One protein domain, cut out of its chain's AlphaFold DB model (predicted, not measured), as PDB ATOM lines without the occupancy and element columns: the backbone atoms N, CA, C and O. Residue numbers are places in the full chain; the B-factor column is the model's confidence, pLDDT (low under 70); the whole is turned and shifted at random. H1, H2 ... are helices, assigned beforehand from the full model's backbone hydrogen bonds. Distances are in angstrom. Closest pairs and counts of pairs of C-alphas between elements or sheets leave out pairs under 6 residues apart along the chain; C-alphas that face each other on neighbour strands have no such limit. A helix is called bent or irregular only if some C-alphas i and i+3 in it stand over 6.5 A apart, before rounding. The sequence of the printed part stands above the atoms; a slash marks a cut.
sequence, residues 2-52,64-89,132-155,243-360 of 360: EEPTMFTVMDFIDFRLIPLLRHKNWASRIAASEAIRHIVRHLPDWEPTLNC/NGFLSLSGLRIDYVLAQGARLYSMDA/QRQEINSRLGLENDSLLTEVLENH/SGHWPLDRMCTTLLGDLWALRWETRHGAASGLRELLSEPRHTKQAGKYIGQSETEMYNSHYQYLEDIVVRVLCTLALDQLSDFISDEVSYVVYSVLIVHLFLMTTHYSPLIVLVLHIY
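Overview. This is residues 2 to 52, 64 to 89, 132 to 155 and 243 to 360 of the 360 residues of an uncharacterized protein of Schistosoma mattheei (UniProt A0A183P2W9). Two helical hairpins, H1 with H2 and H6 with H7, pack side by side as an up-and-down bundle of four helices with H7 in its middle. H10 packs on H7, the long H9 runs along beyond H6, short H3 packs on residues 315 to 319 of H9, H4 lies close to H6, H5 and H11 lie farthest out, and residues 325 to 330 stick out as a loop. The printed part has 219 residues with eleven named helices, H1 to H11 in order along the chain, and no named strand: the class is all helix. It is compact, with a radius of gyration of the C-alphas of 17.8 A, and spans 51 by 39 by 38 A.

Along the chain. Find C-alpha 6 at (174.548, 144.691, 200.180); from there H1, residues 6 to 21, runs 20.7 A. It is only just irregular, with C-alphas 15 and 18 6.54 A apart, and has a kink of 33 degrees near residue 15. H2, residues 26 to 41, covers 23.1 A. Next come H3, residues 74 to 80, H4, residues 133 to 139, H5, residues 148 to 154, H6, residues 249 to 258, and H7, residues 264 to 277, 19.7 A long. After H8, residues 281 to 284, look for C-alpha 295 at (177.087, 121.412, 203.108), where H9, residues 295 to 319, begins its 36.6 A. H10, residues 333 to 345, covers 19.4 A, and H11, residues 352 to 356, ends at (148.330, 117.243, 204.500).

Arrangement. Start with the bundle of H1, H2, H6 and H7, up and down, each running against the one before it. In the hairpin of H1 and H2, the closest C-alphas are Leu 21 and Arg 29, 4.5 A apart. H7, the hub, touches H2 at a shallow tilt of 17 degrees, the same way, closest at C-alphas 37 and 276, 4.8 A. In its hairpin with H6, C-alphas 255 and 270 come closest, at 4.8 A. H7 also touches H10, closest at C-alphas 271 and 337, 6.6 A. H9 only just touches H6, with 3 pairs of C-alphas within 8 A, and touches H3, closest at C-alphas 319 and 78, 6.7 A. H4 and H5 only just touch, with 3 pairs. H8 is near H2; H11 touches no helix. Every O i to N i+4 pair is within hydrogen-bond range in H2, H3, H4, H6, H7 and H9, against 9 of 12 in H1, 2 of 3 in H5, 7 of 9 in H10 and 0 of 1 in H11, where 1 of 2 O i to N i+3 pairs is; H8 is too short for an O i to N i+4 pair.

Size, cuts and confidence. The C-alphas of Cys 52 and Ile 326, the two farthest apart, are 58.6 A apart. Residues 53 to 63, 90 to 131 and 156 to 242 are not printed, with C-alpha gaps of 23.3 A, 25.8 A and 27.0 A. The link from H9 to H10 is long. Mean pLDDT of the printed part is 72.4; 74 residues are under 70, among them 138 to 155 and 322 to 360.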
ATOM      1  N   GLU A   2     180.025 153.898 192.564       47.88
ATOM      2  CA  GLU A   2     180.307 152.677 193.322       47.88
ATOM      3  C   GLU A   2     178.965 151.974 193.572       47.88
ATOM      4  O   GLU A   2     177.996 152.644 193.941       47.88
ATOM      5  N   GLU A   3     178.854 150.680 193.261       55.56
ATOM      6  CA  GLU A   3     177.611 149.946 193.514       55.56
ATOM      7  C   GLU A   3     177.348 149.899 195.025       55.56
ATOM      8  O   GLU A   3     178.284 149.669 195.800       55.56
ATOM      9  N   PRO A   4     176.100 150.134 195.470       64.25
ATOM     10  CA  PRO A   4     175.775 150.078 196.885       64.25
ATOM     11  C   PRO A   4     176.079 148.678 197.414       64.25
ATOM     12  O   PRO A   4     175.643 147.669 196.856       64.25
ATOM     13  N   THR A   5     176.842 148.606 198.504       75.50
ATOM     14  CA  THR A   5     177.132 147.322 199.140       75.50
ATOM     15  C   THR A   5     175.835 146.727 199.676       75.50
ATOM     16  O   THR A   5     174.946 147.453 200.128       75.50
ATOM     17  N   MET A   6     175.728 145.398 199.674       76.50
ATOM     18  CA  MET A   6     174.548 144.691 200.180       76.50
ATOM     19  C   MET A   6     174.118 145.188 201.573       76.50
ATOM     20  O   MET A   6     172.930 145.364 201.810       76.50
ATOM     21  N   PHE A   7     175.074 145.518 202.451       75.88
ATOM     22  CA  PHE A   7     174.813 146.103 203.771       75.88
ATOM     23  C   PHE A   7     174.081 147.449 203.708       75.88
ATOM     24  O   PHE A   7     173.064 147.612 204.373       75.88
ATOM     25  N   THR A   8     174.522 148.382 202.856       80.31
ATOM     26  CA  THR A   8     173.840 149.684 202.703       80.31
ATOM     27  C   THR A   8     172.406 149.539 202.201       80.31
ATOM     28  O   THR A   8     171.524 150.304 202.592       80.31
ATOM     29  N   VAL A   9     172.154 148.528 201.364       83.69
ATOM     30  CA  VAL A   9     170.807 148.219 200.880       83.69
ATOM     31  C   VAL A   9     169.946 147.642 202.005       83.69
ATOM     32  O   VAL A   9     168.783 148.024 202.121       83.69
ATOM     33  N   MET A  10     170.499 146.775 202.860       84.00
ATOM     34  CA  MET A  10     169.767 146.230 204.011       84.00
ATOM     35  C   MET A  10     169.385 147.331 205.003       84.00
ATOM     36  O   MET A  10     168.222 147.421 205.394       84.00
ATOM     37  N   ASP A  11     170.322 148.227 205.321       83.06
ATOM     38  CA  ASP A  11     170.062 149.376 206.193       83.06
ATOM     39  C   ASP A  11     168.958 150.272 205.618       83.06
ATOM     40  O   ASP A  11     168.069 150.725 206.340       83.06
ATOM     41  N   PHE A  12     168.956 150.499 204.300       85.75
ATOM     42  CA  PHE A  12     167.879 151.246 203.657       85.75
ATOM     43  C   PHE A  12     166.515 150.582 203.869       85.75
ATOM     44  O   PHE A  12     165.550 151.269 204.217       85.75
ATOM     45  N   ILE A  13     166.415 149.263 203.684       85.31
ATOM     46  CA  ILE A  13     165.141 148.564 203.870       85.31
ATOM     47  C   ILE A  13     164.686 148.668 205.331       85.31
ATOM     48  O   ILE A  13     163.533 149.036 205.579       85.31
ATOM     49  N   ASP A  14     165.591 148.445 206.284       80.56
ATOM     50  CA  ASP A  14     165.291 148.514 207.716       80.56
ATOM     51  C   ASP A  14     164.845 149.911 208.167       80.56
ATOM     52  O   ASP A  14     163.838 150.050 208.863       80.56
ATOM     53  N   PHE A  15     165.558 150.966 207.761       83.56
ATOM     54  CA  PHE A  15     165.292 152.325 208.245       83.56
ATOM     55  C   PHE A  15     164.240 153.085 207.434       83.56
ATOM     56  O   PHE A  15     163.674 154.056 207.940       83.56
ATOM     57  N   ARG A  16     163.972 152.696 206.180       86.44
ATOM     58  CA  ARG A  16     163.051 153.434 205.294       86.44
ATOM     59  C   ARG A  16     161.810 152.648 204.908       86.44
ATOM     60  O   ARG A  16     160.732 153.232 204.899       86.44
ATOM     61  N   LEU A  17     161.925 151.357 204.600       91.31
ATOM     62  CA  LEU A  17     160.789 150.588 204.078       91.31
ATOM     63  C   LEU A  17     159.995 149.876 205.173       91.31
ATOM     64  O   LEU A  17     158.767 149.890 205.107       91.31
ATOM     65  N   ILE A  18     160.641 149.322 206.206       89.19
ATOM     66  CA  ILE A  18     159.920 148.701 207.335       89.19
ATOM     67  C   ILE A  18     158.942 149.688 208.005       89.19
ATOM     68  O   ILE A  18     157.785 149.314 208.208       89.19
ATOM     69  N   PRO A  19     159.301 150.960 208.282       90.81
ATOM     70  CA  PRO A  19     158.336 151.934 208.796       90.81
ATOM     71  C   PRO A  19     157.128 152.146 207.870       90.81
ATOM     72  O   PRO A  19     155.996 152.236 208.347       90.81
ATOM     73  N   LEU A  20     157.335 152.154 206.549       89.12
ATOM     74  CA  LEU A  20     156.256 152.306 205.566       89.12
ATOM     75  C   LEU A  20     155.340 151.078 205.495       89.12
ATOM     76  O   LEU A  20     154.139 151.224 205.266       89.12
ATOM     77  N   LEU A  21     155.861 149.875 205.756       88.25
ATOM     78  CA  LEU A  21     155.031 148.678 205.911       88.25
ATOM     79  C   LEU A  21     154.104 148.777 207.135       88.25
ATOM     80  O   LEU A  21     153.012 148.221 207.125       88.25
ATOM     81  N   ARG A  22     154.478 149.535 208.171       89.81
ATOM     82  CA  ARG A  22     153.665 149.737 209.387       89.81
ATOM     83  C   ARG A  22     152.641 150.879 209.266       89.81
ATOM     84  O   ARG A  22     151.900 151.159 210.218       89.81
ATOM     85  N   HIS A  23     152.600 151.548 208.114       86.31
ATOM     86  CA  HIS A  23     151.803 152.748 207.882       86.31
ATOM     87  C   HIS A  23     150.291 152.459 207.791       86.31
ATOM     88  O   HIS A  23     149.879 151.396 207.320       86.31
ATOM     89  N   LYS A  24     149.444 153.413 208.214       83.56
ATOM     90  CA  LYS A  24     147.968 153.272 208.191       83.56
ATOM     91  C   LYS A  24     147.389 153.247 206.774       83.56
ATOM     92  O   LYS A  24     146.495 152.452 206.486       83.56
ATOM     93  N   ASN A  25     147.943 154.053 205.869       83.06
ATOM     94  CA  ASN A  25     147.540 154.065 204.463       83.06
ATOM     95  C   ASN A  25     147.937 152.760 203.755       83.06
ATOM     96  O   ASN A  25     149.116 152.402 203.706       83.06
ATOM     97  N   TRP A  26     146.947 152.096 203.158       82.31
ATOM     98  CA  TRP A  26     147.113 150.910 202.321       82.31
ATOM     99  C   TRP A  26     148.120 151.120 201.183       82.31
ATOM    100  O   TRP A  26     149.015 150.296 200.998       82.31
ATOM    101  N   ALA A  27     148.014 152.234 200.449       85.81
ATOM    102  CA  ALA A  27     148.854 152.497 199.281       85.81
ATOM    103  C   ALA A  27     150.342 152.578 199.651       85.81
ATOM    104  O   ALA A  27     151.178 152.014 198.948       85.81
ATOM    105  N   SER A  28     150.666 153.194 200.794       90.94
ATOM    106  CA  SER A  28     152.038 153.260 201.312       90.94
ATOM    107  C   SER A  28     152.605 151.871 201.603       90.94
ATOM    108  O   SER A  28     153.750 151.594 201.250       90.94
ATOM    109  N   ARG A  29     151.798 150.971 202.187       90.75
ATOM    110  CA  ARG A  29     152.226 149.591 202.468       90.75
ATOM    111  C   ARG A  29     152.500 148.814 201.184       90.75
ATOM    112  O   ARG A  29     153.526 148.148 201.082       90.75
ATOM    113  N   ILE A  30     151.605 148.918 200.200       86.19
ATOM    114  CA  ILE A  30     151.776 148.249 198.906       86.19
ATOM    115  C   ILE A  30     153.006 148.793 198.172       86.19
ATOM    116  O   ILE A  30     153.845 148.001 197.747       86.19
ATOM    117  N   ALA A  31     153.169 150.116 198.100       91.06
ATOM    118  CA  ALA A  31     154.327 150.744 197.466       91.06
ATOM    119  C   ALA A  31     155.651 150.321 198.121       91.06
ATOM    120  O   ALA A  31     156.608 149.998 197.421       91.06
ATOM    121  N   ALA A  32     155.695 150.254 199.455       93.50
ATOM    122  CA  ALA A  32     156.870 149.779 200.181       93.50
ATOM    123  C   ALA A  32     157.174 148.302 199.893       93.50
ATOM    124  O   ALA A  32     158.329 147.959 199.652       93.50
ATOM    125  N   SER A  33     156.154 147.434 199.856       88.12
ATOM    126  CA  SER A  33     156.354 146.024 199.495       88.12
ATOM    127  C   SER A  33     156.880 145.867 198.064       88.12
ATOM    128  O   SER A  33     157.847 145.144 197.833       88.12
ATOM    129  N   GLU A  34     156.340 146.631 197.116       89.44
ATOM    130  CA  GLU A  34     156.787 146.605 195.724       89.44
ATOM    131  C   GLU A  34     158.237 147.094 195.591       89.44
ATOM    132  O   GLU A  34     159.039 146.495 194.870       89.44
ATOM    133  N   ALA A  35     158.618 148.128 196.350       95.00
ATOM    134  CA  ALA A  35     160.002 148.588 196.428       95.00
ATOM    135  C   ALA A  35     160.941 147.489 196.955       95.00
ATOM    136  O   ALA A  35     161.988 147.256 196.349       95.00
ATOM    137  N   ILE A  36     160.549 146.761 198.012       93.25
ATOM    138  CA  ILE A  36     161.312 145.604 198.517       93.25
ATOM    139  C   ILE A  36     161.494 144.567 197.408       93.25
ATOM    140  O   ILE A  36     162.618 144.130 197.175       93.25
ATOM    141  N   ARG A  37     160.431 144.220 196.672       87.62
ATOM    142  CA  ARG A  37     160.512 143.258 195.559       87.62
ATOM    143  C   ARG A  37     161.540 143.675 194.514       87.62
ATOM    144  O   ARG A  37     162.336 142.860 194.052       87.62
ATOM    145  N   HIS A  38     161.511 144.945 194.112       93.00
ATOM    146  CA  HIS A  38     162.451 145.470 193.127       93.00
ATOM    147  C   HIS A  38     163.884 145.468 193.648       93.00
ATOM    148  O   HIS A  38     164.779 145.088 192.896       93.00
ATOM    149  N   ILE A  39     164.101 145.826 194.911       92.75
ATOM    150  CA  ILE A  39     165.425 145.785 195.531       92.75
ATOM    151  C   ILE A  39     165.949 144.349 195.563       92.75
ATOM    152  O   ILE A  39     167.031 144.091 195.047       92.75
ATOM    153  N   VAL A  40     165.158 143.411 196.086       89.44
ATOM    154  CA  VAL A  40     165.549 142.005 196.252       89.44
ATOM    155  C   VAL A  40     165.932 141.362 194.922       89.44
ATOM    156  O   VAL A  40     166.920 140.646 194.862       89.44
ATOM    157  N   ARG A  41     165.241 141.677 193.819       90.25
ATOM    158  CA  ARG A  41     165.603 141.167 192.481       90.25
ATOM    159  C   ARG A  41     166.988 141.604 191.992       90.25
ATOM    160  O   ARG A  41     167.591 140.891 191.186       90.25
ATOM    161  N   HIS A  42     167.459 142.766 192.441       90.56
ATOM    162  CA  HIS A  42     168.734 143.364 192.032       90.56
ATOM    163  C   HIS A  42     169.835 143.206 193.086       90.56
ATOM    164  O   HIS A  42     170.935 143.720 192.886       90.56
ATOM    165  N   LEU A  43     169.569 142.517 194.198       89.50
ATOM    166  CA  LEU A  43     170.604 142.228 195.181       89.50
ATOM    167  C   LEU A  43     171.655 141.273 194.593       89.50
ATOM    168  O   LEU A  43     171.314 140.379 193.810       89.50
ATOM    169  N   PRO A  44     172.934 141.435 194.976       89.44
ATOM    170  CA  PRO A  44     173.972 140.481 194.616       89.44
ATOM    171  C   PRO A  44     173.714 139.126 195.281       89.44
ATOM    172  O   PRO A  44     173.133 139.042 196.369       89.44
ATOM    173  N   ASP A  45     174.169 138.056 194.634       88.25
ATOM    174  CA  ASP A  45     174.070 136.716 195.202       88.25
ATOM    175  C   ASP A  45     174.960 136.610 196.452       88.25
ATOM    176  O   ASP A  45     176.098 137.080 196.484       88.25
ATOM    177  N   TRP A  46     174.424 135.988 197.504       89.06
ATOM    178  CA  TRP A  46     175.168 135.691 198.723       89.06
ATOM    179  C   TRP A  46     175.484 134.200 198.758       89.06
ATOM    180  O   TRP A  46     174.577 133.370 198.838       89.06
ATOM    181  N   GLU A  47     176.768 133.859 198.706       85.94
ATOM    182  CA  GLU A  47     177.244 132.480 198.754       85.94
ATOM    183  C   GLU A  47     178.117 132.283 200.001       85.94
ATOM    184  O   GLU A  47     179.192 132.880 200.103       85.94
ATOM    185  N   PRO A  48     177.673 131.483 200.985       85.31
ATOM    186  CA  PRO A  48     178.460 131.241 202.186       85.31
ATOM    187  C   PRO A  48     179.652 130.327 201.884       85.31
ATOM    188  O   PRO A  48     179.516 129.279 201.251       85.31
ATOM    189  N   THR A  49     180.831 130.699 202.384       81.69
ATOM    190  CA  THR A  49     182.042 129.883 202.251       81.69
ATOM    191  C   THR A  49     181.927 128.601 203.075       81.69
ATOM    192  O   THR A  49     181.644 128.656 204.274       81.69
ATOM    193  N   LEU A  50     182.199 127.455 202.446       79.19
ATOM    194  CA  LEU A  50     182.249 126.150 203.105       79.19
ATOM    195  C   LEU A  50     183.493 126.037 203.994       79.19
ATOM    196  O   LEU A  50     184.595 126.386 203.569       79.19
ATOM    197  N   ASN A  51     183.339 125.479 205.194       71.06
ATOM    198  CA  ASN A  51     184.472 125.013 205.992       71.06
ATOM    199  C   ASN A  51     184.376 123.492 206.181       71.06
ATOM    200  O   ASN A  51     183.360 122.977 206.640       71.06
ATOM    201  N   CYS A  52     185.440 122.767 205.826       53.78
ATOM    202  CA  CYS A  52     185.525 121.310 205.994       53.78
ATOM    203  C   CYS A  52     185.926 120.877 207.418       53.78
ATOM    204  O   CYS A  52     186.006 119.679 207.685       53.78
ATOM    205  N   ASN A  64     168.004 128.180 220.320       65.75
ATOM    206  CA  ASN A  64     167.858 128.981 219.096       65.75
ATOM    207  C   ASN A  64     166.430 129.482 218.808       65.75
ATOM    208  O   ASN A  64     166.224 130.256 217.874       65.75
ATOM    209  N   GLY A  65     165.437 129.047 219.591       74.88
ATOM    210  CA  GLY A  65     164.048 129.501 219.478       74.88
ATOM    211  C   GLY A  65     163.331 129.115 218.174       74.88
ATOM    212  O   GLY A  65     162.246 129.636 217.930       74.88
ATOM    213  N   PHE A  66     163.899 128.237 217.342       84.44
ATOM    214  CA  PHE A  66     163.247 127.738 216.126       84.44
ATOM    215  C   PHE A  66     162.091 126.789 216.458       84.44
ATOM    216  O   PHE A  66     162.203 125.942 217.346       84.44
ATOM    217  N   LEU A  67     161.005 126.904 215.699       84.19
ATOM    218  CA  LEU A  67     159.839 126.031 215.765       84.19
ATOM    219  C   LEU A  67     159.899 124.967 214.662       84.19
ATOM    220  O   LEU A  67     160.459 125.198 213.595       84.19
ATOM    221  N   SER A  68     159.298 123.805 214.918       82.75
ATOM    222  CA  SER A  68     159.165 122.725 213.933       82.75
ATOM    223  C   SER A  68     157.707 122.304 213.784       82.75
ATOM    224  O   SER A  68     156.923 122.412 214.730       82.75
ATOM    225  N   LEU A  69     157.344 121.777 212.615       78.19
ATOM    226  CA  LEU A  69     156.010 121.246 212.337       78.19
ATOM    227  C   LEU A  69     155.718 120.023 213.203       78.19
ATOM    228  O   LEU A  69     154.598 119.856 213.673       78.19
ATOM    229  N   SER A  70     156.729 119.189 213.462       77.88
ATOM    230  CA  SER A  70     156.580 118.008 214.323       77.88
ATOM    231  C   SER A  70     156.222 118.360 215.775       77.88
ATOM    232  O   SER A  70     155.512 117.602 216.433       77.88
ATOM    233  N   GLY A  71     156.680 119.520 216.257       77.62
ATOM    234  CA  GLY A  71     156.363 120.048 217.584       77.62
ATOM    235  C   GLY A  71     155.140 120.970 217.621       77.62
ATOM    236  O   GLY A  71     154.790 121.451 218.697       77.62
ATOM    237  N   LEU A  72     154.494 121.243 216.480       80.19
ATOM    238  CA  LEU A  72     153.395 122.203 216.409       80.19
ATOM    239  C   LEU A  72     152.135 121.655 217.091       80.19
ATOM    240  O   LEU A  72     151.486 120.721 216.619       80.19
ATOM    241  N   ARG A  73     151.750 122.303 218.190       76.00
ATOM    242  CA  ARG A  73     150.523 122.041 218.946       76.00
ATOM    243  C   ARG A  73     149.483 123.116 218.661       76.00
ATOM    244  O   ARG A  73     149.295 124.042 219.446       76.00
ATOM    245  N   ILE A  74     148.824 123.009 217.507       77.75
ATOM    246  CA  ILE A  74     147.824 124.000 217.073       77.75
ATOM    247  C   ILE A  74     146.646 124.112 218.051       77.75
ATOM    248  O   ILE A  74     146.062 125.178 218.210       77.75
ATOM    249  N   ASP A  75     146.335 123.021 218.748       74.00
ATOM    250  CA  ASP A  75     145.350 122.958 219.819       74.00
ATOM    251  C   ASP A  75     145.699 123.902 220.977       74.00
ATOM    252  O   ASP A  75     144.841 124.661 221.427       74.00
ATOM    253  N   TYR A  76     146.965 123.921 221.400       73.44
ATOM    254  CA  TYR A  76     147.456 124.850 222.422       73.44
ATOM    255  C   TYR A  76     147.474 126.290 221.919       73.44
ATOM    256  O   TYR A  76     146.999 127.180 222.619       73.44
ATOM    257  N   VAL A  77     147.933 126.514 220.683       75.50
ATOM    258  CA  VAL A  77     147.936 127.848 220.062       75.50
ATOM    259  C   VAL A  77     146.521 128.427 220.038       75.50
ATOM    260  O   VAL A  77     146.318 129.561 220.447       75.50
ATOM    261  N   LEU A  78     145.513 127.649 219.639       75.94
ATOM    262  CA  LEU A  78     144.121 128.107 219.611       75.94
ATOM    263  C   LEU A  78     143.518 128.317 221.008       75.94
ATOM    264  O   LEU A  78     142.651 129.182 221.171       75.94
ATOM    265  N   ALA A  79     143.932 127.521 221.995       69.38
ATOM    266  CA  ALA A  79     143.424 127.609 223.361       69.38
ATOM    267  C   ALA A  79     144.046 128.766 224.160       69.38
ATOM    268  O   ALA A  79     143.347 129.393 224.951       69.38
ATOM    269  N   GLN A  80     145.338 129.036 223.959       69.75
ATOM    270  CA  GLN A  80     146.133 129.938 224.800       69.75
ATOM    271  C   GLN A  80     146.669 131.168 224.061       69.75
ATOM    272  O   GLN A  80     147.025 132.150 224.704       69.75
ATOM    273  N   GLY A  81     146.748 131.133 222.731       67.12
ATOM    274  CA  GLY A  81     147.344 132.200 221.933       67.12
ATOM    275  C   GLY A  81     146.536 133.500 221.948       67.12
ATOM    276  O   GLY A  81     145.304 133.505 222.036       67.12
ATOM    277  N   ALA A  82     147.245 134.625 221.816       70.38
ATOM    278  CA  ALA A  82     146.637 135.949 221.747       70.38
ATOM    279  C   ALA A  82     145.798 136.088 220.467       70.38
ATOM    280  O   ALA A  82     146.322 136.019 219.356       70.38
ATOM    281  N   ARG A  83     144.487 136.302 220.612       73.56
ATOM    282  CA  ARG A  83     143.588 136.536 219.474       73.56
ATOM    283  C   ARG A  83     143.906 137.885 218.826       73.56
ATOM    284  O   ARG A  83     143.933 138.909 219.507       73.56
ATOM    285  N   LEU A  84     144.125 137.881 217.513       72.81
ATOM    286  CA  LEU A  84     144.461 139.073 216.739       72.81
ATOM    287  C   LEU A  84     143.192 139.588 216.052       72.81
ATOM    288  O   LEU A  84     142.630 138.915 215.195       72.81
ATOM    289  N   TYR A  85     142.717 140.771 216.438       70.69
ATOM    290  CA  TYR A  85     141.486 141.367 215.902       70.69
ATOM    291  C   TYR A  85     141.778 142.460 214.866       70.69
ATOM    292  O   TYR A  85     142.907 142.948 214.754       70.69
ATOM    293  N   SER A  86     140.755 142.852 214.097       66.25
ATOM    294  CA  SER A  86     140.847 143.933 213.103       66.25
ATOM    295  C   SER A  86     141.053 145.314 213.732       66.25
ATOM    296  O   SER A  86     141.682 146.171 213.123       66.25
ATOM    297  N   MET A  87     140.536 145.547 214.942       60.94
ATOM    298  CA  MET A  87     140.580 146.846 215.618       60.94
ATOM    299  C   MET A  87     141.514 146.791 216.828       60.94
ATOM    300  O   MET A  87     141.429 145.864 217.634       60.94
ATOM    301  N   ASP A  88     142.388 147.791 216.973       59.50
ATOM    302  CA  ASP A  88     143.198 147.954 218.185       59.50
ATOM    303  C   ASP A  88     142.257 148.303 219.350       59.50
ATOM    304  O   ASP A  88     141.521 149.291 219.286       59.50
ATOM    305  N   ALA A  89     142.269 147.509 220.423       53.72
ATOM    306  CA  ALA A  89     141.436 147.741 221.606       53.72
ATOM    307  C   ALA A  89     141.619 149.160 222.187       53.72
ATOM    308  O   ALA A  89     140.681 149.751 222.717       53.72
ATOM    309  N   GLN A 132     164.410 138.544 219.234       62.03
ATOM    310  CA  GLN A 132     164.932 137.199 219.391       62.03
ATOM    311  C   GLN A 132     163.765 136.223 219.202       62.03
ATOM    312  O   GLN A 132     162.694 136.433 219.763       62.03
ATOM    313  N   ARG A 133     163.945 135.158 218.409       70.06
ATOM    314  CA  ARG A 133     162.889 134.172 218.077       70.06
ATOM    315  C   ARG A 133     162.133 133.633 219.305       70.06
ATOM    316  O   ARG A 133     160.954 133.314 219.205       70.06
ATOM    317  N   GLN A 134     162.800 133.607 220.458       67.69
ATOM    318  CA  GLN A 134     162.254 133.267 221.775       67.69
ATOM    319  C   GLN A 134     161.097 134.191 222.206       67.69
ATOM    320  O   GLN A 134     160.047 133.713 222.610       67.69
ATOM    321  N   GLU A 135     161.215 135.508 222.011       64.94
ATOM    322  CA  GLU A 135     160.157 136.479 222.337       64.94
ATOM    323  C   GLU A 135     158.874 136.215 221.526       64.94
ATOM    324  O   GLU A 135     157.756 136.324 222.029       64.94
ATOM    325  N   ILE A 136     159.022 135.792 220.268       66.88
ATOM    326  CA  ILE A 136     157.881 135.408 219.429       66.88
ATOM    327  C   ILE A 136     157.257 134.095 219.946       66.88
ATOM    328  O   ILE A 136     156.038 133.944 219.909       66.88
ATOM    329  N   ASN A 137     158.059 133.159 220.465       71.44
ATOM    330  CA  ASN A 137     157.572 131.895 221.040       71.44
ATOM    331  C   ASN A 137     156.765 132.111 222.329       71.44
ATOM    332  O   ASN A 137     155.722 131.479 222.511       71.44
ATOM    333  N   SER A 138     157.194 133.053 223.172       65.31
ATOM    334  CA  SER A 138     156.417 133.518 224.323       65.31
ATOM    335  C   SER A 138     155.040 134.050 223.900       65.31
ATOM    336  O   SER A 138     154.019 133.639 224.454       65.31
ATOM    337  N   ARG A 139     154.975 134.888 222.853       60.84
ATOM    338  CA  ARG A 139     153.710 135.449 222.318       60.84
ATOM    339  C   ARG A 139     152.784 134.411 221.682       60.84
ATOM    340  O   ARG A 139     151.569 134.592 221.678       60.84
ATOM    341  N   LEU A 140     153.354 133.326 221.166       60.62
ATOM    342  CA  LEU A 140     152.632 132.187 220.597       60.62
ATOM    343  C   LEU A 140     151.902 131.333 221.652       60.62
ATOM    344  O   LEU A 140     151.139 130.444 221.275       60.62
ATOM    345  N   GLY A 141     152.135 131.577 222.949       57.38
ATOM    346  CA  GLY A 141     151.606 130.741 224.031       57.38
ATOM    347  C   GLY A 141     152.307 129.383 224.131       57.38
ATOM    348  O   GLY A 141     151.737 128.436 224.655       57.38
ATOM    349  N   LEU A 142     153.527 129.263 223.590       61.97
ATOM    350  CA  LEU A 142     154.268 127.997 223.552       61.97
ATOM    351  C   LEU A 142     155.235 127.822 224.729       61.97
ATOM    352  O   LEU A 142     155.722 126.713 224.936       61.97
ATOM    353  N   GLU A 143     155.528 128.886 225.485       53.97
ATOM    354  CA  GLU A 143     156.546 128.840 226.542       53.97
ATOM    355  C   GLU A 143     155.998 128.689 227.968       53.97
ATOM    356  O   GLU A 143     156.713 128.076 228.747       53.97
ATOM    357  N   ASN A 144     154.781 129.144 228.328       51.94
ATOM    358  CA  ASN A 144     154.177 128.927 229.665       51.94
ATOM    359  C   ASN A 144     152.668 129.278 229.739       51.94
ATOM    360  O   ASN A 144     152.239 130.297 229.201       51.94
ATOM    361  N   ASP A 145     151.903 128.530 230.548       45.84
ATOM    362  CA  ASP A 145     150.439 128.654 230.753       45.84
ATOM    363  C   ASP A 145     149.951 129.973 231.421       45.84
ATOM    364  O   ASP A 145     148.754 130.139 231.652       45.84
ATOM    365  N   SER A 146     150.828 130.916 231.800       44.28
ATOM    366  CA  SER A 146     150.459 132.095 232.627       44.28
ATOM    367  C   SER A 146     150.956 133.458 232.118       44.28
ATOM    368  O   SER A 146     150.787 134.457 232.808       44.28
ATOM    369  N   LEU A 147     151.542 133.528 230.918       48.34
ATOM    370  CA  LEU A 147     152.294 134.708 230.449       48.34
ATOM    371  C   LEU A 147     151.507 135.675 229.544       48.34
ATOM    372  O   LEU A 147     151.992 136.767 229.258       48.34
ATOM    373  N   LEU A 148     150.294 135.322 229.100       44.16
ATOM    374  CA  LEU A 148     149.562 136.122 228.105       44.16
ATOM    375  C   LEU A 148     149.299 137.565 228.574       44.16
ATOM    376  O   LEU A 148     149.368 138.499 227.780       44.16
ATOM    377  N   THR A 149     149.024 137.751 229.865       41.59
ATOM    378  CA  THR A 149     148.748 139.069 230.453       41.59
ATOM    379  C   THR A 149     150.026 139.899 230.610       41.59
ATOM    380  O   THR A 149     150.028 141.083 230.300       41.59
ATOM    381  N   GLU A 150     151.138 139.271 230.990       42.97
ATOM    382  CA  GLU A 150     152.400 139.956 231.293       42.97
ATOM    383  C   GLU A 150     153.197 140.335 230.024       42.97
ATOM    384  O   GLU A 150     153.823 141.393 229.980       42.97
ATOM    385  N   VAL A 151     153.127 139.542 228.942       44.69
ATOM    386  CA  VAL A 151     153.775 139.879 227.651       44.69
ATOM    387  C   VAL A 151     153.078 141.044 226.945       44.69
ATOM    388  O   VAL A 151     153.745 141.881 226.333       44.69
ATOM    389  N   LEU A 152     151.744 141.120 227.033       46.44
ATOM    390  CA  LEU A 152     150.977 142.240 226.477       46.44
ATOM    391  C   LEU A 152     151.235 143.547 227.243       46.44
ATOM    392  O   LEU A 152     151.216 144.613 226.630       46.44
ATOM    393  N   GLU A 153     151.512 143.464 228.546       45.03
ATOM    394  CA  GLU A 153     151.851 144.613 229.393       45.03
ATOM    395  C   GLU A 153     153.309 145.072 229.205       45.03
ATOM    396  O   GLU A 153     153.548 146.261 229.007       45.03
ATOM    397  N   ASN A 154     154.285 144.154 229.168       42.91
ATOM    398  CA  ASN A 154     155.716 144.502 229.111       42.91
ATOM    399  C   ASN A 154     156.208 144.991 227.739       42.91
ATOM    400  O   ASN A 154     157.199 145.714 227.657       42.91
ATOM    401  N   HIS A 155     155.525 144.639 226.645       45.19
ATOM    402  CA  HIS A 155     155.871 145.112 225.292       45.19
ATOM    403  C   HIS A 155     154.965 146.245 224.789       45.19
ATOM    404  O   HIS A 155     155.035 146.631 223.618       45.19
ATOM    405  N   SER A 243     178.234 139.678 209.912       60.03
ATOM    406  CA  SER A 243     177.530 138.590 210.559       60.03
ATOM    407  C   SER A 243     177.583 137.426 209.577       60.03
ATOM    408  O   SER A 243     177.088 137.564 208.462       60.03
ATOM    409  N   GLY A 244     178.194 136.296 209.943       78.38
ATOM    410  CA  GLY A 244     178.271 135.129 209.054       78.38
ATOM    411  C   GLY A 244     176.897 134.573 208.651       78.38
ATOM    412  O   GLY A 244     176.816 133.615 207.896       78.38
ATOM    413  N   HIS A 245     175.819 135.159 209.165       84.25
ATOM    414  CA  HIS A 245     174.432 134.857 208.879       84.25
ATOM    415  C   HIS A 245     173.991 135.360 207.504       84.25
ATOM    416  O   HIS A 245     174.554 136.294 206.931       84.25
ATOM    417  N   TRP A 246     172.918 134.748 207.011       89.31
ATOM    418  CA  TRP A 246     172.220 135.203 205.822       89.31
ATOM    419  C   TRP A 246     171.790 136.687 205.947       89.31
ATOM    420  O   TRP A 246     171.114 137.043 206.915       89.31
ATOM    421  N   PRO A 247     172.120 137.555 204.972       88.81
ATOM    422  CA  PRO A 247     171.949 139.012 205.077       88.81
ATOM    423  C   PRO A 247     170.512 139.493 205.306       88.81
ATOM    424  O   PRO A 247     170.300 140.504 205.968       88.81
ATOM    425  N   LEU A 248     169.522 138.767 204.779       90.25
ATOM    426  CA  LEU A 248     168.104 139.128 204.887       90.25
ATOM    427  C   LEU A 248     167.452 138.604 206.183       90.25
ATOM    428  O   LEU A 248     166.269 138.863 206.412       90.25
ATOM    429  N   ASP A 249     168.185 137.880 207.043       88.50
ATOM    430  CA  ASP A 249     167.617 137.244 208.242       88.50
ATOM    431  C   ASP A 249     167.035 138.262 209.229       88.50
ATOM    432  O   ASP A 249     165.929 138.082 209.742       88.50
ATOM    433  N   ARG A 250     167.746 139.368 209.468       86.19
ATOM    434  CA  ARG A 250     167.292 140.416 210.396       86.19
ATOM    435  C   ARG A 250     165.964 141.032 209.952       86.19
ATOM    436  O   ARG A 250     165.069 141.263 210.767       86.19
ATOM    437  N   MET A 251     165.811 141.253 208.655       89.12
ATOM    438  CA  MET A 251     164.567 141.762 208.096       89.12
ATOM    439  C   MET A 251     163.449 140.719 208.180       89.12
ATOM    440  O   MET A 251     162.342 141.044 208.603       89.12
ATOM    441  N   CYS A 252     163.738 139.456 207.845       88.88
ATOM    442  CA  CYS A 252     162.768 138.365 207.962       88.88
ATOM    443  C   CYS A 252     162.256 138.230 209.401       88.88
ATOM    444  O   CYS A 252     161.051 138.204 209.624       88.88
ATOM    445  N   THR A 253     163.157 138.198 210.383       86.19
ATOM    446  CA  THR A 253     162.807 138.100 211.812       86.19
ATOM    447  C   THR A 253     162.008 139.298 212.310       86.19
ATOM    448  O   THR A 253     161.040 139.114 213.046       86.19
ATOM    449  N   THR A 254     162.339 140.508 211.853       86.94
ATOM    450  CA  THR A 254     161.561 141.718 212.164       86.94
ATOM    451  C   THR A 254     160.129 141.612 211.636       86.94
ATOM    452  O   THR A 254     159.177 141.823 212.386       86.94
ATOM    453  N   LEU A 255     159.958 141.220 210.369       87.38
ATOM    454  CA  LEU A 255     158.636 141.075 209.753       87.38
ATOM    455  C   LEU A 255     157.840 139.914 210.366       87.38
ATOM    456  O   LEU A 255     156.637 140.038 210.563       87.38
ATOM    457  N   LEU A 256     158.496 138.812 210.741       85.94
ATOM    458  CA  LEU A 256     157.864 137.716 211.484       85.94
ATOM    459  C   LEU A 256     157.348 138.168 212.854       85.94
ATOM    460  O   LEU A 256     156.282 137.726 213.268       85.94
ATOM    461  N   GLY A 257     158.069 139.054 213.548       82.88
ATOM    462  CA  GLY A 257     157.582 139.678 214.780       82.88
ATOM    463  C   GLY A 257     156.366 140.580 214.533       82.88
ATOM    464  O   GLY A 257     155.389 140.523 215.279       82.88
ATOM    465  N   ASP A 258     156.388 141.354 213.447       84.31
ATOM    466  CA  ASP A 258     155.299 142.269 213.079       84.31
ATOM    467  C   ASP A 258     154.006 141.552 212.636       84.31
ATOM    468  O   ASP A 258     152.927 142.144 212.718       84.31
ATOM    469  N   LEU A 259     154.070 140.270 212.240       82.31
ATOM    470  CA  LEU A 259     152.877 139.434 212.012       82.31
ATOM    471  C   LEU A 259     151.980 139.332 213.257       82.31
ATOM    472  O   LEU A 259     150.782 139.101 213.131       82.31
ATOM    473  N   TRP A 260     152.541 139.558 214.447       77.62
ATOM    474  CA  TRP A 260     151.854 139.477 215.740       77.62
ATOM    475  C   TRP A 260     151.459 140.843 216.297       77.62
ATOM    476  O   TRP A 260     151.066 140.963 217.458       77.62
ATOM    477  N   ALA A 261     151.566 141.900 215.493       77.88
ATOM    478  CA  ALA A 261     151.135 143.220 215.911       77.88
ATOM    479  C   ALA A 261     149.613 143.265 216.126       77.88
ATOM    480  O   ALA A 261     148.832 142.758 215.320       77.88
ATOM    481  N   LEU A 262     149.174 143.960 217.180       76.44
ATOM    482  CA  LEU A 262     147.747 144.180 217.457       76.44
ATOM    483  C   LEU A 262     147.045 144.935 216.320       76.44
ATOM    484  O   LEU A 262     145.877 144.689 216.026       76.44
ATOM    485  N   ARG A 263     147.776 145.827 215.649       78.75
ATOM    486  CA  ARG A 263     147.290 146.595 214.504       78.75
ATOM    487  C   ARG A 263     147.321 145.754 213.235       78.75
ATOM    488  O   ARG A 263     148.394 145.327 212.801       78.75
ATOM    489  N   TRP A 264     146.165 145.589 212.600       81.56
ATOM    490  CA  TRP A 264     146.059 144.832 211.353       81.56
ATOM    491  C   TRP A 264     146.903 145.442 210.223       81.56
ATOM    492  O   TRP A 264     147.424 144.698 209.396       81.56
ATOM    493  N   GLU A 265     147.108 146.770 210.192       83.62
ATOM    494  CA  GLU A 265     147.922 147.399 209.142       83.62
ATOM    495  C   GLU A 265     149.381 146.956 209.211       83.62
ATOM    496  O   GLU A 265     150.008 146.710 208.180       83.62
ATOM    497  N   THR A 266     149.911 146.821 210.428       84.56
ATOM    498  CA  THR A 266     151.262 146.311 210.652       84.56
ATOM    499  C   THR A 266     151.356 144.851 210.229       84.56
ATOM    500  O   THR A 266     152.267 144.518 209.477       84.56
ATOM    501  N   ARG A 267     150.379 144.008 210.601       85.12
ATOM    502  CA  ARG A 267     150.338 142.599 210.164       85.12
ATOM    503  C   ARG A 267     150.296 142.477 208.642       85.12
ATOM    504  O   ARG A 267     151.068 141.730 208.047       85.12
ATOM    505  N   HIS A 268     149.436 143.269 208.004       83.94
ATOM    506  CA  HIS A 268     149.302 143.344 206.556       83.94
ATOM    507  C   HIS A 268     150.625 143.694 205.867       83.94
ATOM    508  O   HIS A 268     151.041 143.040 204.905       83.94
ATOM    509  N   GLY A 269     151.260 144.784 206.310       86.50
ATOM    510  CA  GLY A 269     152.520 145.235 205.737       86.50
ATOM    511  C   GLY A 269     153.639 144.237 205.974       86.50
ATOM    512  O   GLY A 269     154.379 143.940 205.044       86.50
ATOM    513  N   ALA A 270     153.708 143.652 207.169       87.56
ATOM    514  CA  ALA A 270     154.676 142.620 207.509       87.56
ATOM    515  C   ALA A 270     154.564 141.398 206.595       87.56
ATOM    516  O   ALA A 270     155.550 140.975 205.997       87.56
ATOM    517  N   ALA A 271     153.343 140.894 206.411       84.50
ATOM    518  CA  ALA A 271     153.068 139.783 205.514       84.50
ATOM    519  C   ALA A 271     153.417 140.109 204.054       84.50
ATOM    520  O   ALA A 271     154.021 139.293 203.354       84.50
ATOM    521  N   SER A 272     153.078 141.319 203.599       84.81
ATOM    522  CA  SER A 272     153.408 141.778 202.246       84.81
ATOM    523  C   SER A 272     154.917 141.913 202.046       84.81
ATOM    524  O   SER A 272     155.442 141.412 201.060       84.81
ATOM    525  N   GLY A 273     155.632 142.525 202.990       86.75
ATOM    526  CA  GLY A 273     157.087 142.648 202.943       86.75
ATOM    527  C   GLY A 273     157.788 141.292 202.984       86.75
ATOM    528  O   GLY A 273     158.704 141.064 202.201       86.75
ATOM    529  N   LEU A 274     157.325 140.369 203.837       88.25
ATOM    530  CA  LEU A 274     157.916 139.036 203.981       88.25
ATOM    531  C   LEU A 274     157.756 138.216 202.698       88.25
ATOM    532  O   LEU A 274     158.698 137.548 202.275       88.25
ATOM    533  N   ARG A 275     156.594 138.319 202.036       84.44
ATOM    534  CA  ARG A 275     156.376 137.741 200.703       84.44
ATOM    535  C   ARG A 275     157.417 138.233 199.708       84.44
ATOM    536  O   ARG A 275     158.024 137.419 199.021       84.44
ATOM    537  N   GLU A 276     157.593 139.548 199.605       87.75
ATOM    538  CA  GLU A 276     158.489 140.120 198.596       87.75
ATOM    539  C   GLU A 276     159.959 139.836 198.916       87.75
ATOM    540  O   GLU A 276     160.745 139.571 198.006       87.75
ATOM    541  N   LEU A 277     160.311 139.783 200.200       88.38
ATOM    542  CA  LEU A 277     161.649 139.432 200.667       88.38
ATOM    543  C   LEU A 277     162.042 137.989 200.324       88.38
ATOM    544  O   LEU A 277     163.182 137.730 199.946       88.38
ATOM    545  N   LEU A 278     161.086 137.061 200.416       86.81
ATOM    546  CA  LEU A 278     161.276 135.637 200.120       86.81
ATOM    547  C   LEU A 278     160.935 135.265 198.667       86.81
ATOM    548  O   LEU A 278     160.978 134.085 198.309       86.81
ATOM    549  N   SER A 279     160.592 136.249 197.828       82.38
ATOM    550  CA  SER A 279     160.089 136.017 196.468       82.38
ATOM    551  C   SER A 279     161.157 135.544 195.478       82.38
ATOM    552  O   SER A 279     160.823 134.858 194.512       82.38
ATOM    553  N   GLU A 280     162.427 135.889 195.701       84.38
ATOM    554  CA  GLU A 280     163.525 135.606 194.773       84.38
ATOM    555  C   GLU A 280     164.267 134.314 195.168       84.38
ATOM    556  O   GLU A 280     164.974 134.287 196.183       84.38
ATOM    557  N   PRO A 281     164.187 133.232 194.362       83.25
ATOM    558  CA  PRO A 281     164.746 131.932 194.731       83.25
ATOM    559  C   PRO A 281     166.257 131.942 194.975       83.25
ATOM    560  O   PRO A 281     166.751 131.134 195.761       83.25
ATOM    561  N   ARG A 282     167.005 132.836 194.314       85.69
ATOM    562  CA  ARG A 282     168.461 132.956 194.498       85.69
ATOM    563  C   ARG A 282     168.829 133.293 195.942       85.69
ATOM    564  O   ARG A 282     169.761 132.700 196.480       85.69
ATOM    565  N   HIS A 283     168.049 134.153 196.591       87.62
ATOM    566  CA  HIS A 283     168.268 134.525 197.987       87.62
ATOM    567  C   HIS A 283     167.588 133.550 198.947       87.62
ATOM    568  O   HIS A 283     168.208 133.129 199.923       87.62
ATOM    569  N   THR A 284     166.359 133.116 198.648       86.88
ATOM    570  CA  THR A 284     165.601 132.209 199.527       86.88
ATOM    571  C   THR A 284     166.289 130.857 199.705       86.88
ATOM    572  O   THR A 284     166.297 130.330 200.813       86.88
ATOM    573  N   LYS A 285     166.981 130.326 198.681       87.75
ATOM    574  CA  LYS A 285     167.803 129.097 198.795       87.75
ATOM    575  C   LYS A 285     168.930 129.192 199.822       87.75
ATOM    576  O   LYS A 285     169.521 128.166 200.160       87.75
ATOM    577  N   GLN A 286     169.277 130.398 200.258       90.00
ATOM    578  CA  GLN A 286     170.345 130.658 201.216       90.00
ATOM    579  C   GLN A 286     169.821 131.004 202.613       90.00
ATOM    580  O   GLN A 286     170.614 131.155 203.541       90.00
ATOM    581  N   ALA A 287     168.497 131.088 202.776       89.25
ATOM    582  CA  ALA A 287     167.862 131.417 204.040       89.25
ATOM    583  C   ALA A 287     168.295 130.456 205.153       89.25
ATOM    584  O   ALA A 287     168.347 129.245 204.942       89.25
ATOM    585  N   GLY A 288     168.627 130.997 206.324       87.44
ATOM    586  CA  GLY A 288     169.035 130.222 207.500       87.44
ATOM    587  C   GLY A 288     170.452 129.654 207.486       87.44
ATOM    588  O   GLY A 288     170.868 129.070 208.483       87.44
ATOM    589  N   LYS A 289     171.212 129.820 206.400       90.00
ATOM    590  CA  LYS A 289     172.595 129.333 206.326       90.00
ATOM    591  C   LYS A 289     173.570 130.286 207.014       90.00
ATOM    592  O   LYS A 289     173.299 131.482 207.159       90.00
ATOM    593  N   TYR A 290     174.726 129.746 207.387       88.00
ATOM    594  CA  TYR A 290     175.811 130.481 208.028       88.00
ATOM    595  C   TYR A 290     177.171 130.177 207.375       88.00
ATOM    596  O   TYR A 290     177.429 129.052 206.945       88.00
ATOM    597  N   ILE A 291     178.049 131.180 207.301       86.69
ATOM    598  CA  ILE A 291     179.415 131.052 206.777       86.69
ATOM    599  C   ILE A 291     180.220 130.092 207.656       86.69
ATOM    600  O   ILE A 291     180.304 130.262 208.868       86.69
ATOM    601  N   GLY A 292     180.876 129.111 207.042       83.75
ATOM    602  CA  GLY A 292     181.696 128.132 207.754       83.75
ATOM    603  C   GLY A 292     180.946 126.881 208.209       83.75
ATOM    604  O   GLY A 292     181.540 126.043 208.880       83.75
ATOM    605  N   GLN A 293     179.680 126.720 207.825       85.06
ATOM    606  CA  GLN A 293     178.989 125.437 207.924       85.06
ATOM    607  C   GLN A 293     179.449 124.476 206.815       85.06
ATOM    608  O   GLN A 293     179.849 124.893 205.722       85.06
ATOM    609  N   SER A 294     179.370 123.176 207.093       89.25
ATOM    610  CA  SER A 294     179.452 122.139 206.059       89.25
ATOM    611  C   SER A 294     178.184 122.123 205.195       89.25
ATOM    612  O   SER A 294     177.132 122.622 205.596       89.25
ATOM    613  N   GLU A 295     178.240 121.497 204.018       88.12
ATOM    614  CA  GLU A 295     177.087 121.412 203.108       88.12
ATOM    615  C   GLU A 295     175.857 120.761 203.773       88.12
ATOM    616  O   GLU A 295     174.730 121.232 203.614       88.12
ATOM    617  N   THR A 296     176.067 119.715 204.578       89.12
ATOM    618  CA  THR A 296     174.989 119.036 205.313       89.12
ATOM    619  C   THR A 296     174.397 119.921 206.413       89.12
ATOM    620  O   THR A 296     173.179 119.976 206.566       89.12
ATOM    621  N   GLU A 297     175.227 120.653 207.160       88.94
ATOM    622  CA  GLU A 297     174.755 121.595 208.187       88.94
ATOM    623  C   GLU A 297     173.996 122.775 207.573       88.94
ATOM    624  O   GLU A 297     172.966 123.183 208.109       88.94
ATOM    625  N   MET A 298     174.457 123.287 206.428       88.69
ATOM    626  CA  MET A 298     173.765 124.333 205.671       88.69
ATOM    627  C   MET A 298     172.395 123.866 205.194       88.69
ATOM    628  O   MET A 298     171.424 124.613 205.299       88.69
ATOM    629  N   TYR A 299     172.306 122.638 204.676       89.06
ATOM    630  CA  TYR A 299     171.032 122.039 204.289       89.06
ATOM    631  C   TYR A 299     170.097 121.954 205.502       89.06
ATOM    632  O   TYR A 299     168.999 122.495 205.460       89.06
ATOM    633  N   ASN A 300     170.551 121.384 206.619       87.12
ATOM    634  CA  ASN A 300     169.725 121.255 207.823       87.12
ATOM    635  C   ASN A 300     169.266 122.614 208.379       87.12
ATOM    636  O   ASN A 300     168.090 122.778 208.698       87.12
ATOM    637  N   SER A 301     170.167 123.600 208.439       88.31
ATOM    638  CA  SER A 301     169.854 124.950 208.931       88.31
ATOM    639  C   SER A 301     168.846 125.655 208.026       88.31
ATOM    640  O   SER A 301     167.914 126.289 208.510       88.31
ATOM    641  N   HIS A 302     168.983 125.490 206.708       89.12
ATOM    642  CA  HIS A 302     168.032 126.021 205.736       89.12
ATOM    643  C   HIS A 302     166.628 125.426 205.908       89.12
ATOM    644  O   HIS A 302     165.643 126.164 205.930       89.12
ATOM    645  N   TYR A 303     166.527 124.106 206.082       87.06
ATOM    646  CA  TYR A 303     165.238 123.442 206.297       87.06
ATOM    647  C   TYR A 303     164.580 123.875 207.605       87.06
ATOM    648  O   TYR A 303     163.411 124.257 207.587       87.06
ATOM    649  N   GLN A 304     165.337 123.895 208.705       87.81
ATOM    650  CA  GLN A 304     164.846 124.360 210.004       87.81
ATOM    651  C   GLN A 304     164.348 125.811 209.936       87.81
ATOM    652  O   GLN A 304     163.336 126.159 210.540       87.81
ATOM    653  N   TYR A 305     165.035 126.658 209.171       89.00
ATOM    654  CA  TYR A 305     164.658 128.054 208.986       89.00
ATOM    655  C   TYR A 305     163.329 128.224 208.254       89.00
ATOM    656  O   TYR A 305     162.471 128.995 208.683       89.00
ATOM    657  N   LEU A 306     163.154 127.508 207.140       86.50
ATOM    658  CA  LEU A 306     161.902 127.549 206.389       86.50
ATOM    659  C   LEU A 306     160.752 126.960 207.203       86.50
ATOM    660  O   LEU A 306     159.660 127.521 207.201       86.50
ATOM    661  N   GLU A 307     160.997 125.864 207.918       83.25
ATOM    662  CA  GLU A 307     160.005 125.236 208.787       83.25
ATOM    663  C   GLU A 307     159.523 126.196 209.889       83.25
ATOM    664  O   GLU A 307     158.318 126.337 210.096       83.25
ATOM    665  N   ASP A 308     160.434 126.932 210.529       85.50
ATOM    666  CA  ASP A 308     160.097 127.948 211.536       85.50
ATOM    667  C   ASP A 308     159.223 129.072 210.969       85.50
ATOM    668  O   ASP A 308     158.222 129.444 211.587       85.50
ATOM    669  N   ILE A 309     159.541 129.572 209.769       84.88
ATOM    670  CA  ILE A 309     158.705 130.567 209.080       84.88
ATOM    671  C   ILE A 309     157.296 130.016 208.856       84.88
ATOM    672  O   ILE A 309     156.322 130.688 209.199       84.88
ATOM    673  N   VAL A 310     157.187 128.799 208.310       82.81
ATOM    674  CA  VAL A 310     155.895 128.145 208.045       82.81
ATOM    675  C   VAL A 310     155.079 128.066 209.329       82.81
ATOM    676  O   VAL A 310     153.922 128.482 209.348       82.81
ATOM    677  N   VAL A 311     155.680 127.571 210.414       81.75
ATOM    678  CA  VAL A 311     154.991 127.402 211.696       81.75
ATOM    679  C   VAL A 311     154.495 128.744 212.235       81.75
ATOM    680  O   VAL A 311     153.333 128.851 212.621       81.75
ATOM    681  N   ARG A 312     155.323 129.795 212.213       83.56
ATOM    682  CA  ARG A 312     154.922 131.133 212.691       83.56
ATOM    683  C   ARG A 312     153.780 131.717 211.872       83.56
ATOM    684  O   ARG A 312     152.851 132.293 212.445       83.56
ATOM    685  N   VAL A 313     153.820 131.550 210.551       81.50
ATOM    686  CA  VAL A 313     152.739 131.985 209.658       81.50
ATOM    687  C   VAL A 313     151.461 131.197 209.948       81.50
ATOM    688  O   VAL A 313     150.418 131.812 210.141       81.50
ATOM    689  N   LEU A 314     151.529 129.867 210.081       81.31
ATOM    690  CA  LEU A 314     150.373 129.028 210.432       81.31
ATOM    691  C   LEU A 314     149.739 129.429 211.767       81.31
ATOM    692  O   LEU A 314     148.520 129.552 211.856       81.31
ATOM    693  N   CYS A 315     150.552 129.680 212.791       79.69
ATOM    694  CA  CYS A 315     150.051 130.139 214.083       79.69
ATOM    695  C   CYS A 315     149.407 131.528 213.996       79.69
ATOM    696  O   CYS A 315     148.372 131.756 214.617       79.69
ATOM    697  N   THR A 316     149.979 132.435 213.195       79.38
ATOM    698  CA  THR A 316     149.389 133.761 212.951       79.38
ATOM    699  C   THR A 316     148.013 133.608 212.305       79.38
ATOM    700  O   THR A 316     147.043 134.189 212.780       79.38
ATOM    701  N   LEU A 317     147.905 132.766 211.273       77.44
ATOM    702  CA  LEU A 317     146.650 132.479 210.571       77.44
ATOM    703  C   LEU A 317     145.588 131.869 211.490       77.44
ATOM    704  O   LEU A 317     144.418 132.219 211.397       77.44
ATOM    705  N   ALA A 318     145.987 130.972 212.391       77.19
ATOM    706  CA  ALA A 318     145.074 130.345 213.342       77.19
ATOM    707  C   ALA A 318     144.490 131.342 214.362       77.19
ATOM    708  O   ALA A 318     143.391 131.129 214.886       77.19
ATOM    709  N   LEU A 319     145.214 132.428 214.648       75.81
ATOM    710  CA  LEU A 319     144.828 133.433 215.638       75.81
ATOM    711  C   LEU A 319     144.252 134.718 215.047       75.81
ATOM    712  O   LEU A 319     143.611 135.463 215.792       75.81
ATOM    713  N   ASP A 320     144.430 134.966 213.748       77.69
ATOM    714  CA  ASP A 320     143.872 136.133 213.069       77.69
ATOM    715  C   ASP A 320     142.358 135.977 212.898       77.69
ATOM    716  O   ASP A 320     141.857 135.103 212.192       77.69
ATOM    717  N   GLN A 321     141.614 136.825 213.602       70.00
ATOM    718  CA  GLN A 321     140.155 136.908 213.579       70.00
ATOM    719  C   GLN A 321     139.711 138.133 212.773       70.00
ATOM    720  O   GLN A 321     138.765 138.826 213.152       70.00
ATOM    721  N   LEU A 322     140.422 138.441 211.682       59.16
ATOM    722  CA  LEU A 322     140.110 139.569 210.816       59.16
ATOM    723  C   LEU A 322     138.750 139.353 210.137       59.16
ATOM    724  O   LEU A 322     138.654 138.744 209.074       59.16
ATOM    725  N   SER A 323     137.686 139.860 210.750       54.50
ATOM    726  CA  SER A 323     136.372 139.952 210.129       54.50
ATOM    727  C   SER A 323     136.204 141.363 209.575       54.50
ATOM    728  O   SER A 323     135.902 142.292 210.328       54.50
ATOM    729  N   ASP A 324     136.456 141.547 208.282       52.31
ATOM    730  CA  ASP A 324     136.090 142.784 207.595       52.31
ATOM    731  C   ASP A 324     134.687 142.608 207.003       52.31
ATOM    732  O   ASP A 324     134.500 141.975 205.968       52.31
ATOM    733  N   PHE A 325     133.673 143.090 207.721       46.38
ATOM    734  CA  PHE A 325     132.276 143.023 207.280       46.38
ATOM    735  C   PHE A 325     131.892 144.193 206.353       46.38
ATOM    736  O   PHE A 325     130.705 144.384 206.091       46.38
ATOM    737  N   ILE A 326     132.851 145.020 205.904       45.50
ATOM    738  CA  ILE A 326     132.553 146.324 205.281       45.50
ATOM    739  C   ILE A 326     132.702 146.335 203.748       45.50
ATOM    740  O   ILE A 326     132.294 147.299 203.106       45.50
ATOM    741  N   SER A 327     133.150 145.261 203.098       41.81
ATOM    742  CA  SER A 327     132.999 145.164 201.640       41.81
ATOM    743  C   SER A 327     132.995 143.719 201.166       41.81
ATOM    744  O   SER A 327     133.950 142.984 201.410       41.81
ATOM    745  N   ASP A 328     131.957 143.346 200.417       43.00
ATOM    746  CA  ASP A 328     131.796 142.038 199.765       43.00
ATOM    747  C   ASP A 328     132.943 141.683 198.781       43.00
ATOM    748  O   ASP A 328     132.949 140.595 198.209       43.00
ATOM    749  N   GLU A 329     133.950 142.550 198.595       46.34
ATOM    750  CA  GLU A 329     135.052 142.362 197.638       46.34
ATOM    751  C   GLU A 329     136.471 142.199 198.218       46.34
ATOM    752  O   GLU A 329     137.400 141.964 197.445       46.34
ATOM    753  N   VAL A 330     136.711 142.248 199.537       42.81
ATOM    754  CA  VAL A 330     138.100 142.184 200.064       42.81
ATOM    755  C   VAL A 330     138.271 141.142 201.171       42.81
ATOM    756  O   VAL A 330     138.738 141.417 202.267       42.81
ATOM    757  N   SER A 331     137.940 139.887 200.863       46.22
ATOM    758  CA  SER A 331     138.131 138.755 201.788       46.22
ATOM    759  C   SER A 331     139.502 138.053 201.688       46.22
ATOM    760  O   SER A 331     139.675 136.995 202.280       46.22
ATOM    761  N   TYR A 332     140.503 138.581 200.967       46.72
ATOM    762  CA  TYR A 332     141.668 137.770 200.541       46.72
ATOM    763  C   TYR A 332     143.046 138.185 201.057       46.72
ATOM    764  O   TYR A 332     144.049 137.617 200.627       46.72
ATOM    765  N   VAL A 333     143.162 139.149 201.967       49.47
ATOM    766  CA  VAL A 333     144.496 139.707 202.233       49.47
ATOM    767  C   VAL A 333     145.378 138.771 203.066       49.47
ATOM    768  O   VAL A 333     146.542 138.558 202.731       49.47
ATOM    769  N   VAL A 334     144.796 138.107 204.062       45.50
ATOM    770  CA  VAL A 334     145.474 137.099 204.892       45.50
ATOM    771  C   VAL A 334     145.626 135.763 204.135       45.50
ATOM    772  O   VAL A 334     146.671 135.118 204.198       45.50
ATOM    773  N   TYR A 335     144.646 135.402 203.294       50.06
ATOM    774  CA  TYR A 335     144.698 134.214 202.424       50.06
ATOM    775  C   TYR A 335     145.727 134.321 201.289       50.06
ATOM    776  O   TYR A 335     146.265 133.307 200.846       50.06
ATOM    777  N   SER A 336     146.058 135.536 200.838       47.06
ATOM    778  CA  SER A 336     147.100 135.746 199.824       47.06
ATOM    779  C   SER A 336     148.481 135.268 200.298       47.06
ATOM    780  O   SER A 336     149.262 134.743 199.506       47.06
ATOM    781  N   VAL A 337     148.752 135.359 201.603       46.47
ATOM    782  CA  VAL A 337     149.988 134.886 202.247       46.47
ATOM    783  C   VAL A 337     150.051 133.356 202.232       46.47
ATOM    784  O   VAL A 337     151.103 132.779 201.966       46.47
ATOM    785  N   LEU A 338     148.898 132.709 202.428       47.78
ATOM    786  CA  LEU A 338     148.700 131.261 202.339       47.78
ATOM    787  C   LEU A 338     149.022 130.754 200.919       47.78
ATOM    788  O   LEU A 338     149.782 129.803 200.761       47.78
ATOM    789  N   ILE A 339     148.542 131.447 199.881       53.09
ATOM    790  CA  ILE A 339     148.765 131.095 198.463       53.09
ATOM    791  C   ILE A 339     150.231 131.281 198.044       53.09
ATOM    792  O   ILE A 339     150.795 130.455 197.329       53.09
ATOM    793  N   VAL A 340     150.873 132.348 198.512       50.09
ATOM    794  CA  VAL A 340     152.269 132.670 198.188       50.09
ATOM    795  C   VAL A 340     153.240 131.684 198.838       50.09
ATOM    796  O   VAL A 340     154.202 131.256 198.201       50.09
ATOM    797  N   HIS A 341     152.981 131.282 200.084       44.34
ATOM    798  CA  HIS A 341     153.823 130.311 200.779       44.34
ATOM    799  C   HIS A 341     153.638 128.890 200.213       44.34
ATOM    800  O   HIS A 341     154.619 128.179 199.992       44.34
ATOM    801  N   LEU A 342     152.402 128.511 199.853       50.34
ATOM    802  CA  LEU A 342     152.094 127.276 199.113       50.34
ATOM    803  C   LEU A 342     152.796 127.215 197.740       50.34
ATOM    804  O   LEU A 342     153.275 126.156 197.327       50.34
ATOM    805  N   PHE A 343     152.914 128.347 197.040       45.91
ATOM    806  CA  PHE A 343     153.604 128.438 195.747       45.91
ATOM    807  C   PHE A 343     155.142 128.345 195.865       45.91
ATOM    808  O   PHE A 343     155.796 127.721 195.029       45.91
ATOM    809  N   LEU A 344     155.737 128.896 196.928       46.47
ATOM    810  CA  LEU A 344     157.188 128.821 197.168       46.47
ATOM    811  C   LEU A 344     157.644 127.451 197.704       46.47
ATOM    812  O   LEU A 344     158.736 126.997 197.371       46.47
ATOM    813  N   MET A 345     156.813 126.746 198.478       46.91
ATOM    814  CA  MET A 345     157.166 125.413 198.991       46.91
ATOM    815  C   MET A 345     157.028 124.291 197.946       46.91
ATOM    816  O   MET A 345     157.789 123.323 197.983       46.91
ATOM    817  N   THR A 346     156.118 124.420 196.974       48.91
ATOM    818  CA  THR A 346     155.903 123.416 195.904       48.91
ATOM    819  C   THR A 346     157.059 123.307 194.907       48.91
ATOM    820  O   THR A 346     157.184 122.291 194.229       48.91
ATOM    821  N   THR A 347     157.943 124.306 194.840       49.31
ATOM    822  CA  THR A 347     159.139 124.277 193.978       49.31
ATOM    823  C   THR A 347     160.374 123.672 194.656       49.31
ATOM    824  O   THR A 347     161.351 123.379 193.966       49.31
ATOM    825  N   HIS A 348     160.336 123.431 195.974       50.00
ATOM    826  CA  HIS A 348     161.507 123.012 196.754       50.00
ATOM    827  C   HIS A 348     161.307 121.808 197.700       50.00
ATOM    828  O   HIS A 348     162.309 121.279 198.180       50.00
ATOM    829  N   TYR A 349     160.079 121.319 197.930       42.94
ATOM    830  CA  TYR A 349     159.804 120.166 198.809       42.94
ATOM    831  C   TYR A 349     159.371 118.872 198.088       42.94
ATOM    832  O   TYR A 349     158.747 118.878 197.030       42.94
ATOM    833  N   SER A 350     159.687 117.742 198.735       40.25
ATOM    834  CA  SER A 350     159.233 116.370 198.444       40.25
ATOM    835  C   SER A 350     157.705 116.207 198.653       40.25
ATOM    836  O   SER A 350     157.149 116.873 199.530       40.25
ATOM    837  N   PRO A 351     157.000 115.312 197.918       37.69
ATOM    838  CA  PRO A 351     155.525 115.209 197.840       37.69
ATOM    839  C   PRO A 351     154.746 114.915 199.140       37.69
ATOM    840  O   PRO A 351     153.523 114.826 199.102       37.69
ATOM    841  N   LEU A 352     155.393 114.770 200.296       35.50
ATOM    842  CA  LEU A 352     154.720 114.450 201.565       35.50
ATOM    843  C   LEU A 352     153.926 115.628 202.158       35.50
ATOM    844  O   LEU A 352     152.889 115.402 202.778       35.50
ATOM    845  N   ILE A 353     154.338 116.874 201.909       37.78
ATOM    846  CA  ILE A 353     153.595 118.072 202.355       37.78
ATOM    847  C   ILE A 353     152.317 118.285 201.526       37.78
ATOM    848  O   ILE A 353     151.337 118.836 202.022       37.78
ATOM    849  N   VAL A 354     152.270 117.745 200.302       34.06
ATOM    850  CA  VAL A 354     151.076 117.751 199.436       34.06
ATOM    851  C   VAL A 354     149.928 116.942 200.055       34.06
ATOM    852  O   VAL A 354     148.761 117.246 199.817       34.06
ATOM    853  N   LEU A 355     150.232 115.937 200.889       29.08
ATOM    854  CA  LEU A 355     149.231 115.030 201.457       29.08
ATOM    855  C   LEU A 355     148.417 115.662 202.600       29.08
ATOM    856  O   LEU A 355     147.245 115.337 202.767       29.08
ATOM    857  N   VAL A 356     149.010 116.585 203.365       30.97
ATOM    858  CA  VAL A 356     148.330 117.243 204.500       30.97
ATOM    859  C   VAL A 356     147.271 118.247 204.011       30.97
ATOM    860  O   VAL A 356     146.304 118.521 204.715       30.97
ATOM    861  N   LEU A 357     147.393 118.719 202.767       32.97
ATOM    862  CA  LEU A 357     146.492 119.678 202.116       32.97
ATOM    863  C   LEU A 357     145.275 119.056 201.412       32.97
ATOM    864  O   LEU A 357     144.443 119.798 200.907       32.97
ATOM    865  N   HIS A 358     145.140 117.728 201.360       25.61
ATOM    866  CA  HIS A 358     143.966 117.079 200.748       25.61
ATOM    867  C   HIS A 358     142.870 116.698 201.760       25.61
ATOM    868  O   HIS A 358     141.895 116.051 201.380       25.61
ATOM    869  N   ILE A 359     143.035 117.049 203.042       26.73
ATOM    870  CA  ILE A 359     142.139 116.629 204.136       26.73
ATOM    871  C   ILE A 359     141.291 117.782 204.717       26.73
ATOM    872  O   ILE A 359     140.422 117.516 205.543       26.73
ATOM    873  N   TYR A 360     141.433 119.024 204.242       30.83
ATOM    874  CA  TYR A 360     140.545 120.126 204.640       30.83
ATOM    875  C   TYR A 360     140.025 120.928 203.456       30.83
ATOM    876  O   TYR A 360     140.861 121.358 202.632       30.83
TER     877      TYR A 360